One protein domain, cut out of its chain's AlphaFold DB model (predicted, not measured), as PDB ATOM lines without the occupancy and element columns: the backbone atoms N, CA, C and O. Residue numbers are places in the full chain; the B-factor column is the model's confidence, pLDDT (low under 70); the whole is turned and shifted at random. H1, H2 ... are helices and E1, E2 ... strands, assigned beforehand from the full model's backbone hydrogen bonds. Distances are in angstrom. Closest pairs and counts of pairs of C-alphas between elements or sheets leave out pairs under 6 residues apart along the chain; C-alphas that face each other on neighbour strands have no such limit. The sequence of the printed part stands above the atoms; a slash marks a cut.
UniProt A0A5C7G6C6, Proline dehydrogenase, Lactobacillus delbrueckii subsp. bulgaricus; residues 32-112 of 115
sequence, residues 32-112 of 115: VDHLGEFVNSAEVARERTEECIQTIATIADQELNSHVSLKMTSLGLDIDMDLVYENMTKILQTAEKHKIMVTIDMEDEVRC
ATOM      1  N   VAL A  32     199.243 307.272 139.371       93.25
ATOM      2  CA  VAL A  32     200.113 308.336 138.875       93.25
ATOM      3  C   VAL A  32     200.885 308.917 140.055       93.25
ATOM      4  O   VAL A  32     200.286 309.349 141.036       93.25
ATOM      5  N   ASP A  33     202.210 308.926 139.945       90.12
ATOM      6  CA  ASP A  33     203.130 309.506 140.925       90.12
ATOM      7  C   ASP A  33     204.029 310.520 140.208       90.12
ATOM      8  O   ASP A  33     204.660 310.202 139.193       90.12
ATOM      9  N   HIS A  34     204.057 311.755 140.710       84.00
ATOM     10  CA  HIS A  34     204.915 312.803 140.168       84.00
ATOM     11  C   HIS A  34     206.334 312.616 140.698       84.00
ATOM     12  O   HIS A  34     206.636 312.904 141.855       84.00
ATOM     13  N   LEU A  35     207.224 312.150 139.822       77.25
ATOM     14  CA  LEU A  35     208.636 311.982 140.147       77.25
ATOM     15  C   LEU A  35     209.327 313.351 140.206       77.25
ATOM     16  O   LEU A  35     209.411 314.058 139.204       77.25
ATOM     17  N   GLY A  36     209.869 313.702 141.368       67.56
ATOM     18  CA  GLY A  36     210.624 314.932 141.572       67.56
ATOM     19  C   GLY A  36     211.536 314.830 142.791       67.56
ATOM     20  O   GLY A  36     211.236 314.111 143.742       67.56
ATOM     21  N   GLU A  37     212.670 315.525 142.738       62.75
ATOM     22  CA  GLU A  37     213.608 315.624 143.857       62.75
ATOM     23  C   GLU A  37     213.162 316.702 144.863       62.75
ATOM     24  O   GLU A  37     212.413 317.617 144.520       62.75
ATOM     25  N   PHE A  38     213.628 316.535 146.103       69.12
ATOM     26  CA  PHE A  38     213.391 317.312 147.325       69.12
ATOM     27  C   PHE A  38     212.765 318.707 147.155       69.12
ATOM     28  O   PHE A  38     213.379 319.634 146.626       69.12
ATOM     29  N   VAL A  39     211.571 318.883 147.722       85.31
ATOM     30  CA  VAL A  39     210.941 320.196 147.879       85.31
ATOM     31  C   VAL A  39     211.586 320.916 149.060       85.31
ATOM     32  O   VAL A  39     211.508 320.460 150.198       85.31
ATOM     33  N   ASN A  40     212.259 322.031 148.778       88.88
ATOM     34  CA  ASN A  40     213.043 322.801 149.753       88.88
ATOM     35  C   ASN A  40     212.527 324.235 149.962       88.88
ATOM     36  O   ASN A  40     213.133 324.999 150.713       88.88
ATOM     37  N   SER A  41     211.428 324.609 149.303       94.50
ATOM     38  CA  SER A  41     210.790 325.913 149.454       94.50
ATOM     39  C   SER A  41     209.268 325.802 149.352       94.50
ATOM     40  O   SER A  41     208.728 324.873 148.743       94.50
ATOM     41  N   ALA A  42     208.567 326.763 149.955       96.50
ATOM     42  CA  ALA A  42     207.109 326.797 149.940       96.50
ATOM     43  C   ALA A  42     206.547 327.054 148.532       96.50
ATOM     44  O   ALA A  42     205.456 326.601 148.201       96.50
ATOM     45  N   GLU A  43     207.287 327.775 147.693       96.06
ATOM     46  CA  GLU A  43     206.938 328.039 146.297       96.06
ATOM     47  C   GLU A  43     206.933 326.742 145.488       96.06
ATOM     48  O   GLU A  43     205.949 326.457 144.809       96.06
ATOM     49  N   VAL A  44     207.979 325.921 145.630       94.25
ATOM     50  CA  VAL A  44     208.066 324.622 144.946       94.25
ATOM     51  C   VAL A  44     206.966 323.678 145.439       94.25
ATOM     52  O   VAL A  44     206.337 323.004 144.631       94.25
ATOM     53  N   ALA A  45     206.664 323.659 146.742       95.75
ATOM     54  CA  ALA A  45     205.562 322.853 147.282       95.75
ATOM     55  C   ALA A  45     204.205 323.227 146.658       95.75
ATOM     56  O   ALA A  45     203.407 322.357 146.297       95.75
ATOM     57  N   ARG A  46     203.945 324.530 146.491       96.56
ATOM     58  CA  ARG A  46     202.728 325.023 145.831       96.56
ATOM     59  C   ARG A  46     202.711 324.677 144.344       96.56
ATOM     60  O   ARG A  46     201.673 324.263 143.849       96.56
ATOM     61  N   GLU A  47     203.843 324.762 143.649       94.56
ATOM     62  CA  GLU A  47     203.950 324.316 142.254       94.56
ATOM     63  C   GLU A  47     203.594 322.826 142.111       94.56
ATOM     64  O   GLU A  47     202.738 322.479 141.298       94.56
ATOM     65  N   ARG A  48     204.144 321.954 142.969       93.19
ATOM     66  CA  ARG A  48     203.795 320.518 143.000       93.19
ATOM     67  C   ARG A  48     202.320 320.269 143.295       93.19
ATOM     68  O   ARG A  48     201.719 319.346 142.746       93.19
ATOM     69  N   THR A  49     201.736 321.099 144.152       96.06
ATOM     70  CA  THR A  49     200.307 321.049 144.473       96.06
ATOM     71  C   THR A  49     199.464 321.326 143.231       96.06
ATOM     72  O   THR A  49     198.551 320.555 142.933       96.06
ATOM     73  N   GLU A  50     199.803 322.363 142.462       96.50
ATOM     74  CA  GLU A  50     199.072 322.684 141.235       96.50
ATOM     75  C   GLU A  50     199.295 321.658 140.118       96.50
ATOM     76  O   GLU A  50     198.352 321.328 139.395       96.50
ATOM     77  N   GLU A  51     200.493 321.075 140.008       93.88
ATOM     78  CA  GLU A  51     200.738 319.940 139.109       93.88
ATOM     79  C   GLU A  51     199.814 318.756 139.432       93.88
ATOM     80  O   GLU A  51     199.206 318.179 138.529       93.88
ATOM     81  N   CYS A  52     199.652 318.417 140.716       95.75
ATOM     82  CA  CYS A  52     198.750 317.348 141.137       95.75
ATOM     83  C   CYS A  52     197.283 317.669 140.816       95.75
ATOM     84  O   CYS A  52     196.566 316.822 140.275       95.75
ATOM     85  N   ILE A  53     196.835 318.893 141.106       97.88
ATOM     86  CA  ILE A  53     195.474 319.359 140.800       97.88
ATOM     87  C   ILE A  53     195.201 319.257 139.298       97.88
ATOM     88  O   ILE A  53     194.157 318.736 138.894       97.88
ATOM     89  N   GLN A  54     196.158 319.675 138.466       96.62
ATOM     90  CA  GLN A  54     196.054 319.552 137.017       96.62
ATOM     91  C   GLN A  54     195.986 318.085 136.575       96.62
ATOM     92  O   GLN A  54     195.169 317.745 135.722       96.62
ATOM     93  N   THR A  55     196.789 317.202 137.168       96.06
ATOM     94  CA  THR A  55     196.739 315.759 136.898       96.06
ATOM     95  C   THR A  55     195.378 315.163 137.236       96.06
ATOM     96  O   THR A  55     194.807 314.455 136.409       96.06
ATOM     97  N   ILE A  56     194.813 315.481 138.404       98.06
ATOM     98  CA  ILE A  56     193.474 315.026 138.815       98.06
ATOM     99  C   ILE A  56     192.413 315.492 137.814       98.06
ATOM    100  O   ILE A  56     191.582 314.691 137.377       98.06
ATOM    101  N   ALA A  57     192.449 316.770 137.429       97.88
ATOM    102  CA  ALA A  57     191.518 317.324 136.455       97.88
ATOM    103  C   ALA A  57     191.638 316.614 135.096       97.88
ATOM    104  O   ALA A  57     190.623 316.239 134.510       97.88
ATOM    105  N   THR A  58     192.862 316.365 134.626       96.75
ATOM    106  CA  THR A  58     193.114 315.664 133.362       96.75
ATOM    107  C   THR A  58     192.691 314.193 133.421       96.75
ATOM    108  O   THR A  58     192.127 313.701 132.449       96.75
ATOM    109  N   ILE A  59     192.910 313.480 134.536       97.69
ATOM    110  CA  ILE A  59     192.419 312.098 134.721       97.69
ATOM    111  C   ILE A  59     190.905 312.050 134.507       97.69
ATOM    112  O   ILE A  59     190.417 311.182 133.783       97.69
ATOM    113  N   ALA A  60     190.180 312.997 135.102       98.12
ATOM    114  CA  ALA A  60     188.731 313.066 134.990       98.12
ATOM    115  C   ALA A  60     188.260 313.470 133.584       98.12
ATOM    116  O   ALA A  60     187.382 312.812 133.036       98.12
ATOM    117  N   ASP A  61     188.855 314.509 132.991       97.94
ATOM    118  CA  ASP A  61     188.527 314.988 131.638       97.94
ATOM    119  C   ASP A  61     188.752 313.914 130.564       97.94
ATOM    120  O   ASP A  61     187.967 313.764 129.630       97.94
ATOM    121  N   GLN A  62     189.813 313.126 130.720       97.19
ATOM    122  CA  GLN A  62     190.190 312.081 129.773       97.19
ATOM    123  C   GLN A  62     189.545 310.720 130.073       97.19
ATOM    124  O   GLN A  62     189.799 309.769 129.324       97.19
ATOM    125  N   GLU A  63     188.729 310.634 131.129       97.75
ATOM    126  CA  GLU A  63     188.070 309.415 131.617       97.75
ATOM    127  C   GLU A  63     189.059 308.258 131.855       97.75
ATOM    128  O   GLU A  63     188.824 307.107 131.478       97.75
ATOM    129  N   LEU A  64     190.215 308.564 132.449       97.75
ATOM    130  CA  LEU A  64     191.246 307.566 132.731       97.75
ATOM    131  C   LEU A  64     190.882 306.780 133.994       97.75
ATOM    132  O   LEU A  64     190.556 307.364 135.026       97.75
ATOM    133  N   ASN A  65     191.007 305.452 133.941       97.81
ATOM    134  CA  ASN A  65     190.941 304.607 135.135       97.81
ATOM    135  C   ASN A  65     192.276 304.705 135.884       97.81
ATOM    136  O   ASN A  65     193.146 303.830 135.777       97.81
ATOM    137  N   SER A  66     192.438 305.831 136.573       97.25
ATOM    138  CA  SER A  66     193.651 306.197 137.282       97.25
ATOM    139  C   SER A  66     193.356 306.925 138.587       97.25
ATOM    140  O   SER A  66     192.310 307.544 138.765       97.25
ATOM    141  N   HIS A  67     194.327 306.889 139.487       96.38
ATOM    142  CA  HIS A  67     194.345 307.643 140.737       96.38
ATOM    143  C   HIS A  67     195.742 308.217 140.981       96.38
ATOM    144  O   HIS A  67     196.675 307.888 140.248       96.38
ATOM    145  N   VAL A  68     195.899 309.077 141.986       96.44
ATOM    146  CA  VAL A  68     197.180 309.745 142.273       96.44
ATOM    147  C   VAL A  68     197.752 309.295 143.613       96.44
ATOM    148  O   VAL A  68     196.987 309.039 144.545       96.44
ATOM    149  N   SER A  69     199.080 309.228 143.707       95.50
ATOM    150  CA  SER A  69     199.787 309.109 144.985       95.50
ATOM    151  C   SER A  69     200.589 310.361 145.299       95.50
ATOM    152  O   SER A  69     201.099 311.022 144.393       95.50
ATOM    153  N   LEU A  70     200.685 310.688 146.585       94.94
ATOM    154  CA  LEU A  70     201.338 311.889 147.091       94.94
ATOM    155  C   LEU A  70     202.314 311.553 148.201       94.94
ATOM    156  O   LEU A  70     201.993 310.797 149.113       94.94
ATOM    157  N   LYS A  71     203.466 312.211 148.168       94.38
ATOM    158  CA  LYS A  71     204.436 312.222 149.262       94.38
ATOM    159  C   LYS A  71     204.241 313.511 150.042       94.38
ATOM    160  O   LYS A  71     204.127 314.578 149.446       94.38
ATOM    161  N   MET A  72     204.188 313.442 151.364       95.25
ATOM    162  CA  MET A  72     203.954 314.635 152.178       95.25
ATOM    163  C   MET A  72     205.146 315.597 152.092       95.25
ATOM    164  O   MET A  72     204.968 316.818 152.114       95.25
ATOM    165  N   THR A  73     206.362 315.079 151.897       94.81
ATOM    166  CA  THR A  73     207.550 315.912 151.646       94.81
ATOM    167  C   THR A  73     207.420 316.780 150.401       94.81
ATOM    168  O   THR A  73     207.853 317.932 150.443       94.81
ATOM    169  N   SER A  74     206.769 316.307 149.329       94.50
ATOM    170  CA  SER A  74     206.559 317.125 148.127       94.50
ATOM    171  C   SER A  74     205.569 318.272 148.349       94.50
ATOM    172  O   SER A  74     205.558 319.239 147.590       94.50
ATOM    173  N   LEU A  75     204.782 318.199 149.423       95.50
ATOM    174  CA  LEU A  75     203.828 319.227 149.831       95.50
ATOM    175  C   LEU A  75     204.365 320.133 150.944       95.50
ATOM    176  O   LEU A  75     203.650 321.032 151.385       95.50
ATOM    177  N   GLY A  76     205.620 319.934 151.358       95.56
ATOM    178  CA  GLY A  76     206.307 320.781 152.330       95.56
ATOM    179  C   GLY A  76     206.389 320.219 153.747       95.56
ATOM    180  O   GLY A  76     206.622 320.999 154.666       95.56
ATOM    181  N   LEU A  77     206.251 318.901 153.954       95.69
ATOM    182  CA  LEU A  77     206.314 318.289 155.297       95.69
ATOM    183  C   LEU A  77     207.596 318.616 156.081       95.69
ATOM    184  O   LEU A  77     207.565 318.749 157.307       95.69
ATOM    185  N   ASP A  78     208.716 318.769 155.376       94.12
ATOM    186  CA  ASP A  78     210.008 319.137 155.969       94.12
ATOM    187  C   ASP A  78     210.196 320.661 156.127       94.12
ATOM    188  O   ASP A  78     211.228 321.103 156.627       94.12
ATOM    189  N   ILE A  79     209.211 321.463 155.708       95.19
ATOM    190  CA  ILE A  79     209.229 322.931 155.735       95.19
ATOM    191  C   ILE A  79     208.266 323.446 156.809       95.19
ATOM    192  O   ILE A  79     208.699 324.086 157.764       95.19
ATOM    193  N   ASP A  80     206.970 323.176 156.644       96.19
ATOM    194  CA  ASP A  80     205.901 323.690 157.502       96.19
ATOM    195  C   ASP A  80     204.650 322.802 157.386       96.19
ATOM    196  O   ASP A  80     204.188 322.497 156.286       96.19
ATOM    197  N   MET A  81     204.076 322.401 158.522       96.62
ATOM    198  CA  MET A  81     202.846 321.602 158.551       96.62
ATOM    199  C   MET A  81     201.633 322.382 158.039       96.62
ATOM    200  O   MET A  81     200.774 321.793 157.384       96.62
ATOM    201  N   ASP A  82     201.554 323.690 158.293       98.00
ATOM    202  CA  ASP A  82     200.418 324.504 157.842       98.00
ATOM    203  C   ASP A  82     200.380 324.585 156.308       98.00
ATOM    204  O   ASP A  82     199.309 324.537 155.697       98.00
ATOM    205  N   LEU A  83     201.555 324.599 155.673       97.81
ATOM    206  CA  LEU A  83     201.700 324.510 154.222       97.81
ATOM    207  C   LEU A  83     201.196 323.162 153.680       97.81
ATOM    208  O   LEU A  83     200.494 323.141 152.668       97.81
ATOM    209  N   VAL A  84     201.498 322.048 154.358       97.56
ATOM    210  CA  VAL A  84     200.972 320.723 153.980       97.56
ATOM    211  C   VAL A  84     199.447 320.711 154.055       97.56
ATOM    212  O   VAL A  84     198.803 320.252 153.112       97.56
ATOM    213  N   TYR A  85     198.857 321.251 155.127       98.19
ATOM    214  CA  TYR A  85     197.400 321.346 155.263       98.19
ATOM    215  C   TYR A  85     196.768 322.198 154.158       98.19
ATOM    216  O   TYR A  85     195.766 321.779 153.570       98.19
ATOM    217  N   GLU A  86     197.347 323.362 153.845       98.50
ATOM    218  CA  GLU A  86     196.888 324.227 152.752       98.50
ATOM    219  C   GLU A  86     196.887 323.462 151.418       98.50
ATOM    220  O   GLU A  86     195.873 323.420 150.713       98.50
ATOM    221  N   ASN A  87     198.009 322.821 151.095       98.31
ATOM    222  CA  ASN A  87     198.219 322.111 149.838       98.31
ATOM    223  C   ASN A  87     197.310 320.880 149.710       98.31
ATOM    224  O   ASN A  87     196.585 320.738 148.720       98.31
ATOM    225  N   MET A  88     197.270 320.029 150.738       98.12
ATOM    226  CA  MET A  88     196.406 318.846 150.767       98.12
ATOM    227  C   MET A  88     194.928 319.210 150.674       98.12
ATOM    228  O   MET A  88     194.182 318.526 149.979       98.12
ATOM    229  N   THR A  89     194.495 320.299 151.313       98.56
ATOM    230  CA  THR A  89     193.097 320.746 151.229       98.56
ATOM    231  C   THR A  89     192.700 321.053 149.785       98.56
ATOM    232  O   THR A  89     191.664 320.575 149.326       98.56
ATOM    233  N   LYS A  90     193.531 321.793 149.039       98.62
ATOM    234  CA  LYS A  90     193.257 322.122 147.627       98.62
ATOM    235  C   LYS A  90     193.211 320.871 146.745       98.62
ATOM    236  O   LYS A  90     192.312 320.728 145.909       98.62
ATOM    237  N   ILE A  91     194.153 319.948 146.955       98.50
ATOM    238  CA  ILE A  91     194.212 318.682 146.215       98.50
ATOM    239  C   ILE A  91     192.965 317.844 146.494       98.50
ATOM    240  O   ILE A  91     192.289 317.424 145.554       98.50
ATOM    241  N   LEU A  92     192.620 317.634 147.767       98.62
ATOM    242  CA  LEU A  92     191.491 316.795 148.163       98.62
ATOM    243  C   LEU A  92     190.144 317.381 147.727       98.62
ATOM    244  O   LEU A  92     189.289 316.625 147.279       98.62
ATOM    245  N   GLN A  93     189.964 318.705 147.762       98.75
ATOM    246  CA  GLN A  93     188.764 319.356 147.214       98.75
ATOM    247  C   GLN A  93     188.596 319.078 145.713       98.75
ATOM    248  O   GLN A  93     187.493 318.799 145.236       98.75
ATOM    249  N   THR A  94     189.695 319.124 144.956       98.56
ATOM    250  CA  THR A  94     189.685 318.807 143.522       98.56
ATOM    251  C   THR A  94     189.418 317.319 143.294       98.56
ATOM    252  O   THR A  94     188.574 316.956 142.471       98.56
ATOM    253  N   ALA A  95     190.092 316.453 144.050       98.38
ATOM    254  CA  ALA A  95     189.919 315.007 143.998       98.38
ATOM    255  C   ALA A  95     188.471 314.592 144.292       98.38
ATOM    256  O   ALA A  95     187.894 313.818 143.530       98.38
ATOM    257  N   GLU A  96     187.856 315.161 145.331       98.56
ATOM    258  CA  GLU A  96     186.464 314.915 145.707       98.56
ATOM    259  C   GLU A  96     185.502 315.334 144.591       98.56
ATOM    260  O   GLU A  96     184.661 314.537 144.164       98.56
ATOM    261  N   LYS A  97     185.671 316.550 144.051       98.50
ATOM    262  CA  LYS A  97     184.867 317.060 142.930       98.50
ATOM    263  C   LYS A  97     184.884 316.108 141.732       98.50
ATOM    264  O   LYS A  97     183.851 315.908 141.090       98.50
ATOM    265  N   HIS A  98     186.047 315.542 141.425       98.31
ATOM    266  CA  HIS A  98     186.260 314.675 140.270       98.31
ATOM    267  C   HIS A  98     186.139 313.173 140.584       98.31
ATOM    268  O   HIS A  98     186.233 312.357 139.670       98.31
ATOM    269  N   LYS A  99     185.881 312.805 141.847       98.12
ATOM    270  CA  LYS A  99     185.828 311.419 142.348       98.12
ATOM    271  C   LYS A  99     187.099 310.614 142.049       98.12
ATOM    272  O   LYS A  99     187.027 309.420 141.765       98.12
ATOM    273  N   ILE A 100     188.255 311.266 142.126       98.31
ATOM    274  CA  ILE A 100     189.563 310.630 141.951       98.31
ATOM    275  C   ILE A 100     190.121 310.266 143.321       98.31
ATOM    276  O   ILE A 100     190.116 311.077 144.243       98.31
ATOM    277  N   MET A 101     190.604 309.034 143.465       98.12
ATOM    278  CA  MET A 101     191.242 308.599 144.703       98.12
ATOM    279  C   MET A 101     192.628 309.243 144.840       98.12
ATOM    280  O   MET A 101     193.386 309.330 143.872       98.12
ATOM    281  N   VAL A 102     192.958 309.655 146.060       97.88
ATOM    282  CA  VAL A 102     194.289 310.126 146.446       97.88
ATOM    283  C   VAL A 102     194.833 309.164 147.489       97.88
ATOM    284  O   VAL A 102     194.155 308.877 148.477       97.88
ATOM    285  N   THR A 103     196.045 308.665 147.276       97.25
ATOM    286  CA  THR A 103     196.790 307.885 148.266       97.25
ATOM    287  C   THR A 103     197.926 308.718 148.841       97.25
ATOM    288  O   THR A 103     198.556 309.501 148.134       97.25
ATOM    289  N   ILE A 104     198.170 308.563 150.140       96.38
ATOM    290  CA  ILE A 104     199.319 309.161 150.821       96.38
ATOM    291  C   ILE A 104     200.384 308.076 150.934       96.38
ATOM    292  O   ILE A 104     200.163 307.054 151.587       96.38
ATOM    293  N   ASP A 105     201.516 308.286 150.271       94.81
ATOM    294  CA  ASP A 105     202.670 307.403 150.366       94.81
ATOM    295  C   ASP A 105     203.287 307.531 151.758       94.81
ATOM    296  O   ASP A 105     203.586 308.630 152.228       94.81
ATOM    297  N   MET A 106     203.520 306.391 152.406       95.88
ATOM    298  CA  MET A 106     204.355 306.368 153.598       95.88
ATOM    299  C   MET A 106     205.820 306.525 153.184       95.88
ATOM    300  O   MET A 106     206.313 305.788 152.328       95.88
ATOM    301  N   GLU A 107     206.500 307.490 153.793       92.62
ATOM    302  CA  GLU A 107     207.899 307.807 153.513       92.62
ATOM    303  C   GLU A 107     208.817 307.128 154.548       92.62
ATOM    304  O   GLU A 107     208.555 306.004 154.982       92.62
ATOM    305  N   ASP A 108     209.933 307.752 154.921       92.62
ATOM    306  CA  ASP A 108     210.829 307.204 155.936       92.62
ATOM    307  C   ASP A 108     210.245 307.280 157.360       92.62
ATOM    308  O   ASP A 108     209.307 308.016 157.671       92.62
ATOM    309  N   GLU A 109     210.825 306.481 158.256       95.81
ATOM    310  CA  GLU A 109     210.324 306.278 159.620       95.81
ATOM    311  C   GLU A 109     210.216 307.583 160.425       95.81
ATOM    312  O   GLU A 109     209.238 307.772 161.148       95.81
ATOM    313  N   VAL A 110     211.132 308.533 160.220       95.50
ATOM    314  CA  VAL A 110     211.121 309.841 160.902       95.50
ATOM    315  C   VAL A 110     209.925 310.723 160.522       95.50
ATOM    316  O   VAL A 110     209.591 311.652 161.262       95.50
ATOM    317  N   ARG A 111     209.265 310.446 159.390       94.38
ATOM    318  CA  ARG A 111     208.074 311.170 158.916       94.38
ATOM    319  C   ARG A 111     206.767 310.451 159.248       94.38
ATOM    320  O   ARG A 111     205.728 311.102 159.275       94.38
ATOM    321  N   CYS A 112     206.822 309.169 159.610       95.56
ATOM    322  CA  CYS A 112     205.658 308.302 159.830       95.56
ATOM    323  C   CYS A 112     204.599 308.880 160.783       95.56
ATOM    324  O   CYS A 112     203.415 308.780 160.501       95.56
TER     325      CYS A 112
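What this domain is: This is residues 32 to 112 of the 115 residues of the protein "Proline dehydrogenase" of Lactobacillus delbrueckii subsp. bulgaricus (UniProt A0A5C7G6C6). Two long helices, H1 and H3, pack side by side and run the same way, and a narrow two-strand sheet of E1 and E2 covers one side of the pair. The short H2 packs on both long helices near the end where they begin. The printed part has 81 residues with three named helices and two named strands, in the order H1, E1, H2, H3, E2; the sheet, E1 next to E2, is parallel, and the class is mostly helix. The whole is compact, with a radius of gyration of the C-alphas of 12.3 A, but elongated, spanning 36 by 23 by 20 A.

Where its parts are: The printed part begins at C-alpha 32, (200.113, 308.336, 138.875). H1, residues 42 to 61, measures 28.6 A from first to last C-alpha and begins at C-alpha 42, (207.109, 326.797, 149.940). E1, residues 66 to 71, measures 17.2 A, H2, residues 72 to 75, 5.2 A, and H3, residues 81 to 98, 25.6 A. E2, residues 102 to 105, measures 9.6 A and ends at C-alpha 105, (202.670, 307.403, 150.366).

How they stand to each other: H1 and H3 touch at a shallow tilt of 10 degrees, the same way; their closest C-alphas, of Ile 53 and Ile 91, are 5.6 A apart. H2 touches H1 with H1's residues 45 to 49 alone, closest C-alphas Ala 45 and Leu 75, 4.8 A. Every O i to N i+4 pair is within hydrogen-bond range in H1 and H3; H2 is too short for one. E1 and E2 are parallel at 38 degrees, with N 105 and O 70 within hydrogen-bond range at 2.8 A. E1, H2 H3, E2 form a strand-helix-strand unit, two parallel neighbour strands with helices between, its crossover right-handed.

The domain as a whole: The farthest C-alphas, of Gln 62 and Val 110, are 37.6 A apart. The printed part has no cut, and the four links between its named elements are tight. Residues 36 to 38 have pLDDT under 70.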